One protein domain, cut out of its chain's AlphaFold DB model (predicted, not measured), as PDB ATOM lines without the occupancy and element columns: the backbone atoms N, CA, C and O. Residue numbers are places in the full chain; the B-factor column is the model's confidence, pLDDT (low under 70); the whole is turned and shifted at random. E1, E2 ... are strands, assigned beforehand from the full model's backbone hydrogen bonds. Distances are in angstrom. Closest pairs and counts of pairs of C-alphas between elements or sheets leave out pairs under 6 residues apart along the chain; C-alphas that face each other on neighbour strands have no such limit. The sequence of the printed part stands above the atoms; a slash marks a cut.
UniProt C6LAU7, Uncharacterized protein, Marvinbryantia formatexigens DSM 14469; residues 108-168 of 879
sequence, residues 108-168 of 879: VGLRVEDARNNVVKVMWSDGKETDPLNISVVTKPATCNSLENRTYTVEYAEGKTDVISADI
ATOM      1  N   VAL A 108     -21.692 -24.520 -17.979       82.88
ATOM      2  CA  VAL A 108     -22.160 -23.149 -17.671       82.88
ATOM      3  C   VAL A 108     -21.731 -22.659 -16.286       82.88
ATOM      4  O   VAL A 108     -21.529 -21.460 -16.114       82.88
ATOM      5  N   GLY A 109     -21.598 -23.545 -15.299       87.00
ATOM      6  CA  GLY A 109     -21.202 -23.166 -13.942       87.00
ATOM      7  C   GLY A 109     -21.462 -24.262 -12.908       87.00
ATOM      8  O   GLY A 109     -22.112 -25.267 -13.197       87.00
ATOM      9  N   LEU A 110     -21.001 -24.039 -11.680       89.12
ATOM     10  CA  LEU A 110     -21.333 -24.861 -10.514       89.12
ATOM     11  C   LEU A 110     -22.441 -24.201  -9.685       89.12
ATOM     12  O   LEU A 110     -22.548 -22.975  -9.642       89.12
ATOM     13  N   ARG A 111     -23.197 -25.002  -8.930       87.81
ATOM     14  CA  ARG A 111     -23.962 -24.524  -7.767       87.81
ATOM     15  C   ARG A 111     -23.662 -25.397  -6.556       87.81
ATOM     16  O   ARG A 111     -23.889 -26.602  -6.601       87.81
ATOM     17  N   VAL A 112     -23.204 -24.790  -5.460       86.00
ATOM     18  CA  VAL A 112     -23.178 -25.463  -4.150       86.00
ATOM     19  C   VAL A 112     -24.619 -25.582  -3.655       86.00
ATOM     20  O   VAL A 112     -25.320 -24.579  -3.548       86.00
ATOM     21  N   GLU A 113     -25.065 -26.805  -3.394       86.25
ATOM     22  CA  GLU A 113     -26.412 -27.113  -2.904       86.25
ATOM     23  C   GLU A 113     -26.423 -27.223  -1.373       86.25
ATOM     24  O   GLU A 113     -27.287 -26.642  -0.719       86.25
ATOM     25  N   ASP A 114     -25.403 -27.866  -0.795       83.88
ATOM     26  CA  ASP A 114     -25.150 -27.880   0.648       83.88
ATOM     27  C   ASP A 114     -23.641 -27.807   0.924       83.88
ATOM     28  O   ASP A 114     -22.900 -28.769   0.720       83.88
ATOM     29  N   ALA A 115     -23.183 -26.658   1.430       80.06
ATOM     30  CA  ALA A 115     -21.776 -26.425   1.751       80.06
ATOM     31  C   ALA A 115     -21.290 -27.182   3.009       80.06
ATOM     32  O   ALA A 115     -20.097 -27.444   3.160       80.06
ATOM     33  N   ARG A 116     -22.184 -27.575   3.926       81.94
ATOM     34  CA  ARG A 116     -21.804 -28.363   5.113       81.94
ATOM     35  C   ARG A 116     -21.524 -29.812   4.730       81.94
ATOM     36  O   ARG A 116     -20.524 -30.368   5.181       81.94
ATOM     37  N   ASN A 117     -22.374 -30.370   3.869       82.75
ATOM     38  CA  ASN A 117     -22.277 -31.740   3.355       82.75
ATOM     39  C   ASN A 117     -21.503 -31.854   2.022       82.75
ATOM     40  O   ASN A 117     -21.437 -32.934   1.444       82.75
ATOM     41  N   ASN A 118     -20.878 -30.763   1.562       86.19
ATOM     42  CA  ASN A 118     -20.043 -30.684   0.355       86.19
ATOM     43  C   ASN A 118     -20.751 -31.068  -0.969       86.19
ATOM     44  O   ASN A 118     -20.099 -31.527  -1.907       86.19
ATOM     45  N   VAL A 119     -22.067 -30.862  -1.068       86.19
ATOM     46  CA  VAL A 119     -22.860 -31.177  -2.269       86.19
ATOM     47  C   VAL A 119     -22.776 -30.025  -3.272       86.19
ATOM     48  O   VAL A 119     -23.178 -28.899  -2.968       86.19
ATOM     49  N   VAL A 120     -22.287 -30.309  -4.482       85.56
ATOM     50  CA  VAL A 120     -22.172 -29.347  -5.590       85.56
ATOM     51  C   VAL A 120     -22.704 -29.979  -6.876       85.56
ATOM     52  O   VAL A 120     -22.365 -31.118  -7.186       85.56
ATOM     53  N   LYS A 121     -23.520 -29.239  -7.634       90.25
ATOM     54  CA  LYS A 121     -24.060 -29.645  -8.939       90.25
ATOM     55  C   LYS A 121     -23.365 -28.911 -10.084       90.25
ATOM     56  O   LYS A 121     -22.990 -27.745  -9.954       90.25
ATOM     57  N   VAL A 122     -23.243 -29.596 -11.217       85.81
ATOM     58  CA  VAL A 122     -22.725 -29.085 -12.491       85.81
ATOM     59  C   VAL A 122     -23.893 -28.634 -13.361       85.81
ATOM     60  O   VAL A 122     -24.775 -29.436 -13.665       85.81
ATOM     61  N   MET A 123     -23.885 -27.376 -13.800       84.94
ATOM     62  CA  MET A 123     -24.907 -26.792 -14.674       84.94
ATOM     63  C   MET A 123     -24.451 -26.815 -16.140       84.94
ATOM     64  O   MET A 123     -23.327 -26.413 -16.463       84.94
ATOM     65  N   TRP A 124     -25.335 -27.254 -17.038       85.88
ATOM     66  CA  TRP A 124     -25.080 -27.378 -18.477       85.88
ATOM     67  C   TRP A 124     -25.966 -26.436 -19.309       85.88
ATOM     68  O   TRP A 124     -27.018 -25.973 -18.870       85.88
ATOM     69  N   SER A 125     -25.548 -26.159 -20.545       80.06
ATOM     70  CA  SER A 125     -26.176 -25.180 -21.447       80.06
ATOM     71  C   SER A 125     -27.574 -25.549 -21.952       80.06
ATOM     72  O   SER A 125     -28.217 -24.726 -22.597       80.06
ATOM     73  N   ASP A 126     -28.044 -26.771 -21.701       76.38
ATOM     74  CA  ASP A 126     -29.424 -27.198 -21.957       76.38
ATOM     75  C   ASP A 126     -30.351 -26.977 -20.745       76.38
ATOM     76  O   ASP A 126     -31.504 -27.410 -20.761       76.38
ATOM     77  N   GLY A 127     -29.851 -26.314 -19.696       76.44
ATOM     78  CA  GLY A 127     -30.579 -26.032 -18.460       76.44
ATOM     79  C   GLY A 127     -30.667 -27.219 -17.502       76.44
ATOM     80  O   GLY A 127     -31.386 -27.127 -16.509       76.44
ATOM     81  N   LYS A 128     -29.972 -28.334 -17.775       80.38
ATOM     82  CA  LYS A 128     -29.921 -29.478 -16.860       80.38
ATOM     83  C   LYS A 128     -28.756 -29.381 -15.888       80.38
ATOM     84  O   LYS A 128     -27.683 -28.859 -16.194       80.38
ATOM     85  N   GLU A 129     -28.976 -29.986 -14.733       85.12
ATOM     86  CA  GLU A 129     -27.973 -30.186 -13.699       85.12
ATOM     87  C   GLU A 129     -27.577 -31.661 -13.649       85.12
ATOM     88  O   GLU A 129     -28.423 -32.546 -13.791       85.12
ATOM     89  N   THR A 130     -26.291 -31.932 -13.444       83.25
ATOM     90  CA  THR A 130     -25.794 -33.274 -13.126       83.25
ATOM     91  C   THR A 130     -24.924 -33.223 -11.885       83.25
ATOM     92  O   THR A 130     -24.343 -32.189 -11.552       83.25
ATOM     93  N   ASP A 131     -24.774 -34.363 -11.226       83.38
ATOM     94  CA  ASP A 131     -23.646 -34.562 -10.327       83.38
ATOM     95  C   ASP A 131     -22.315 -34.501 -11.114       83.38
ATOM     96  O   ASP A 131     -22.295 -34.799 -12.319       83.38
ATOM     97  N   PRO A 132     -21.223 -34.043 -10.481       83.25
ATOM     98  CA  PRO A 132     -19.884 -34.052 -11.063       83.25
ATOM     99  C   PRO A 132     -19.264 -35.452 -11.080       83.25
ATOM    100  O   PRO A 132     -19.729 -36.369 -10.406       83.25
ATOM    101  N   LEU A 133     -18.166 -35.597 -11.826       85.06
ATOM    102  CA  LEU A 133     -17.339 -36.807 -11.816       85.06
ATOM    103  C   LEU A 133     -16.503 -36.903 -10.535       85.06
ATOM    104  O   LEU A 133     -16.309 -37.996 -10.010       85.06
ATOM    105  N   ASN A 134     -16.014 -35.764 -10.034       81.94
ATOM    106  CA  ASN A 134     -15.163 -35.702  -8.849       81.94
ATOM    107  C   ASN A 134     -15.283 -34.341  -8.135       81.94
ATOM    108  O   ASN A 134     -15.575 -33.323  -8.767       81.94
ATOM    109  N   ILE A 135     -15.030 -34.305  -6.825       84.19
ATOM    110  CA  ILE A 135     -14.973 -33.076  -6.015       84.19
ATOM    111  C   ILE A 135     -13.758 -33.149  -5.091       84.19
ATOM    112  O   ILE A 135     -13.606 -34.095  -4.322       84.19
ATOM    113  N   SER A 136     -12.950 -32.090  -5.083       83.44
ATOM    114  CA  SER A 136     -11.971 -31.818  -4.027       83.44
ATOM    115  C   SER A 136     -12.332 -30.521  -3.297       83.44
ATOM    116  O   SER A 136     -12.900 -29.606  -3.894       83.44
ATOM    117  N   VAL A 137     -12.055 -30.449  -1.990       85.75
ATOM    118  CA  VAL A 137     -12.502 -29.337  -1.132       85.75
ATOM    119  C   VAL A 137     -11.348 -28.807  -0.289       85.75
ATOM    120  O   VAL A 137     -10.752 -29.544   0.494       85.75
ATOM    121  N   VAL A 138     -11.073 -27.509  -0.402       85.19
ATOM    122  CA  VAL A 138     -10.133 -26.776   0.454       85.19
ATOM    123  C   VAL A 138     -10.934 -25.935   1.446       85.19
ATOM    124  O   VAL A 138     -11.867 -25.234   1.064       85.19
ATOM    125  N   THR A 139     -10.582 -26.003   2.731       81.81
ATOM    126  CA  THR A 139     -11.296 -25.294   3.806       81.81
ATOM    127  C   THR A 139     -10.427 -24.189   4.397       81.81
ATOM    128  O   THR A 139      -9.340 -24.453   4.909       81.81
ATOM    129  N   LYS A 140     -10.924 -22.949   4.370       81.75
ATOM    130  CA  LYS A 140     -10.331 -21.785   5.033       81.75
ATOM    131  C   LYS A 140     -11.087 -21.529   6.349       81.75
ATOM    132  O   LYS A 140     -12.251 -21.135   6.295       81.75
ATOM    133  N   PRO A 141     -10.473 -21.753   7.525       78.25
ATOM    134  CA  PRO A 141     -11.173 -21.689   8.809       78.25
ATOM    135  C   PRO A 141     -11.558 -20.260   9.217       78.25
ATOM    136  O   PRO A 141     -10.948 -19.284   8.776       78.25
ATOM    137  N   ALA A 142     -12.538 -20.155  10.119       77.62
ATOM    138  CA  ALA A 142     -13.045 -18.882  10.627       77.62
ATOM    139  C   ALA A 142     -11.986 -18.027  11.354       77.62
ATOM    140  O   ALA A 142     -11.077 -18.532  12.029       77.62
ATOM    141  N   THR A 143     -12.159 -16.710  11.243       77.06
ATOM    142  CA  THR A 143     -11.342 -15.659  11.872       77.06
ATOM    143  C   THR A 143     -12.179 -14.884  12.901       77.06
ATOM    144  O   THR A 143     -13.248 -15.343  13.295       77.06
ATOM    145  N   CYS A 144     -11.729 -13.707  13.349       75.06
ATOM    146  CA  CYS A 144     -12.523 -12.829  14.214       75.06
ATOM    147  C   CYS A 144     -13.472 -11.869  13.463       75.06
ATOM    148  O   CYS A 144     -14.051 -10.981  14.088       75.06
ATOM    149  N   ASN A 145     -13.603 -11.992  12.134       80.19
ATOM    150  CA  ASN A 145     -14.619 -11.275  11.344       80.19
ATOM    151  C   ASN A 145     -15.174 -12.050  10.126       80.19
ATOM    152  O   ASN A 145     -16.120 -11.572   9.508       80.19
ATOM    153  N   SER A 146     -14.632 -13.227   9.789       78.81
ATOM    154  CA  SER A 146     -15.092 -14.075   8.681       78.81
ATOM    155  C   SER A 146     -15.417 -15.492   9.151       78.81
ATOM    156  O   SER A 146     -14.685 -16.060   9.966       78.81
ATOM    157  N   LEU A 147     -16.476 -16.081   8.592       81.56
ATOM    158  CA  LEU A 147     -16.837 -17.487   8.801       81.56
ATOM    159  C   LEU A 147     -15.785 -18.440   8.198       81.56
ATOM    160  O   LEU A 147     -14.816 -18.010   7.567       81.56
ATOM    161  N   GLU A 148     -15.977 -19.746   8.403       82.44
ATOM    162  CA  GLU A 148     -15.277 -20.760   7.610       82.44
ATOM    163  C   GLU A 148     -15.800 -20.709   6.173       82.44
ATOM    164  O   GLU A 148     -17.009 -20.729   5.960       82.44
ATOM    165  N   ASN A 149     -14.896 -20.670   5.201       86.38
ATOM    166  CA  ASN A 149     -15.211 -20.685   3.776       86.38
ATOM    167  C   ASN A 149     -14.636 -21.962   3.154       86.38
ATOM    168  O   ASN A 149     -13.499 -22.338   3.450       86.38
ATOM    169  N   ARG A 150     -15.408 -22.636   2.300       88.12
ATOM    170  CA  ARG A 150     -14.954 -23.821   1.564       88.12
ATOM    171  C   ARG A 150     -14.929 -23.551   0.075       88.12
ATOM    172  O   ARG A 150     -15.912 -23.068  -0.481       88.12
ATOM    173  N   THR A 151     -13.817 -23.916  -0.547       86.75
ATOM    174  CA  THR A 151     -13.566 -23.835  -1.983       86.75
ATOM    175  C   THR A 151     -13.608 -25.243  -2.564       86.75
ATOM    176  O   THR A 151     -12.818 -26.104  -2.177       86.75
ATOM    177  N   TYR A 152     -14.540 -25.471  -3.480       86.94
ATOM    178  CA  TYR A 152     -14.786 -26.731  -4.168       86.94
ATOM    179  C   TYR A 152     -14.171 -26.655  -5.559       86.94
ATOM    180  O   TYR A 152     -14.647 -25.879  -6.386       86.94
ATOM    181  N   THR A 153     -13.156 -27.473  -5.826       87.38
ATOM    182  CA  THR A 153     -12.644 -27.705  -7.180       87.38
ATOM    183  C   THR A 153     -13.303 -28.974  -7.704       87.38
ATOM    184  O   THR A 153     -13.077 -30.066  -7.173       87.38
ATOM    185  N   VAL A 154     -14.161 -28.815  -8.708       86.19
ATOM    186  CA  VAL A 154     -15.142 -29.816  -9.142       86.19
ATOM    187  C   VAL A 154     -14.880 -30.220 -10.583       86.19
ATOM    188  O   VAL A 154     -14.869 -29.376 -11.475       86.19
ATOM    189  N   GLU A 155     -14.694 -31.516 -10.811       87.12
ATOM    190  CA  GLU A 155     -14.441 -32.099 -12.125       87.12
ATOM    191  C   GLU A 155     -15.769 -32.425 -12.821       87.12
ATOM    192  O   GLU A 155     -16.533 -33.289 -12.382       87.12
ATOM    193  N   TYR A 156     -16.070 -31.699 -13.898       81.75
ATOM    194  CA  TYR A 156     -17.355 -31.771 -14.605       81.75
ATOM    195  C   TYR A 156     -17.284 -32.552 -15.927       81.75
ATOM    196  O   TYR A 156     -18.304 -33.003 -16.456       81.75
ATOM    197  N   ALA A 157     -16.075 -32.719 -16.453       76.50
ATOM    198  CA  ALA A 157     -15.689 -33.670 -17.485       76.50
ATOM    199  C   ALA A 157     -14.249 -34.111 -17.178       76.50
ATOM    200  O   ALA A 157     -13.528 -33.371 -16.515       76.50
ATOM    201  N   GLU A 158     -13.831 -35.281 -17.650       77.31
ATOM    202  CA  GLU A 158     -12.495 -35.836 -17.382       77.31
ATOM    203  C   GLU A 158     -11.381 -34.830 -17.743       77.31
ATOM    204  O   GLU A 158     -11.341 -34.290 -18.854       77.31
ATOM    205  N   GLY A 159     -10.529 -34.501 -16.766       76.81
ATOM    206  CA  GLY A 159      -9.472 -33.490 -16.877       76.81
ATOM    207  C   GLY A 159      -9.942 -32.025 -16.886       76.81
ATOM    208  O   GLY A 159      -9.115 -31.130 -17.063       76.81
ATOM    209  N   LYS A 160     -11.241 -31.743 -16.711       82.81
ATOM    210  CA  LYS A 160     -11.817 -30.387 -16.698       82.81
ATOM    211  C   LYS A 160     -12.490 -30.079 -15.368       82.81
ATOM    212  O   LYS A 160     -13.575 -30.579 -15.066       82.81
ATOM    213  N   THR A 161     -11.852 -29.194 -14.612       85.12
ATOM    214  CA  THR A 161     -12.353 -28.672 -13.344       85.12
ATOM    215  C   THR A 161     -12.821 -27.224 -13.467       85.12
ATOM    216  O   THR A 161     -12.337 -26.465 -14.305       85.12
ATOM    217  N   ASP A 162     -13.755 -26.840 -12.602       86.19
ATOM    218  CA  ASP A 162     -14.065 -25.444 -12.280       86.19
ATOM    219  C   ASP A 162     -14.153 -25.280 -10.752       86.19
ATOM    220  O   ASP A 162     -14.144 -26.274 -10.015       86.19
ATOM    221  N   VAL A 163     -14.194 -24.042 -10.258       86.44
ATOM    222  CA  VAL A 163     -14.058 -23.725  -8.833       86.44
ATOM    223  C   VAL A 163     -15.179 -22.811  -8.339       86.44
ATOM    224  O   VAL A 163     -15.380 -21.710  -8.844       86.44
ATOM    225  N   ILE A 164     -15.861 -23.224  -7.269       85.88
ATOM    226  CA  ILE A 164     -16.850 -22.407  -6.546       85.88
ATOM    227  C   ILE A 164     -16.514 -22.366  -5.057       85.88
ATOM    228  O   ILE A 164     -15.924 -23.303  -4.528       85.88
ATOM    229  N   SER A 165     -16.866 -21.287  -4.355       86.06
ATOM    230  CA  SER A 165     -16.669 -21.188  -2.901       86.06
ATOM    231  C   SER A 165     -17.946 -20.777  -2.174       86.06
ATOM    232  O   SER A 165     -18.747 -20.018  -2.719       86.06
ATOM    233  N   ALA A 166     -18.127 -21.257  -0.943       85.69
ATOM    234  CA  ALA A 166     -19.279 -20.953  -0.098       85.69
ATOM    235  C   ALA A 166     -18.892 -20.825   1.386       85.69
ATOM    236  O   ALA A 166     -18.072 -21.591   1.896       85.69
ATOM    237  N   ASP A 167     -19.519 -19.877   2.085       84.69
ATOM    238  CA  ASP A 167     -19.369 -19.707   3.534       84.69
ATOM    239  C   ASP A 167     -20.235 -20.706   4.308       84.69
ATOM    240  O   ASP A 167     -21.445 -20.826   4.085       84.69
ATOM    241  N   ILE A 168     -19.632 -21.366   5.294       82.69
ATOM    242  CA  ILE A 168     -20.313 -22.236   6.249       82.69
ATOM    243  C   ILE A 168     -21.052 -21.363   7.265       82.69
ATOM    244  O   ILE A 168     -20.532 -20.961   8.308       82.69
TER     245      ILE A 168
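This is residues 108 to 168 of the 879 residues of an uncharacterized protein of Marvinbryantia formatexigens DSM 14469 (UniProt C6LAU7). This is a small, simple sandwich: the hairpin E1 E2 lies face to face with the three-stranded sheet E3 E4 E5, and the strands of the two sheets cross at 48 degrees. The links with Asp 126 and Cys 144 lie at opposite ends of an elongated outline that spans 42 by 22 by 17 A. The printed part has 61 residues and no named helix; its five strands follow in the order E1 to E5, both sheets are antiparallel, and the class is all strand. It is only just compact, close to loose, with a radius of gyration of the C-alphas of 12.4 A.

E1, residues 108 to 114, begins with C-alpha 108 at (-22.160, -23.149, -17.671) and measures 19.2 A. E2, residues 119 to 124, measures 16.8 A. E3, residues 134 to 140, measures 20.2 A. E4, residues 149 to 157, measures 24.9 A. E5, residues 160 to 167, measures 24.1 A and ends with C-alpha 167 at (-19.369, -19.707, 3.534).

E1 and E2 form a hairpin, with N 111 and O 121 within hydrogen-bond range at 2.9 A. Residues 122 to 123 of E2 also pair antiparallel with residues 129 to 130. E3, E4 and E5 form a meander, each strand the antiparallel neighbour of the one before; N 138 and O 151 are 2.9 A apart, N 152 and O 164 2.8 A. Between the sheets, the closest C-alphas of E1 and E5 are those of Leu 110 and Ile 164, 6.5 A apart. Those of E2 and E4 are Val 122 and Tyr 156, 6.4 A apart. E1 and E3 are apart.

The C-alphas farthest apart, those of Asp 126 and Cys 144, are 42.4 A from each other. The printed part has no cut and no long link. Its mean pLDDT is 83.4, and no printed residue is under 70.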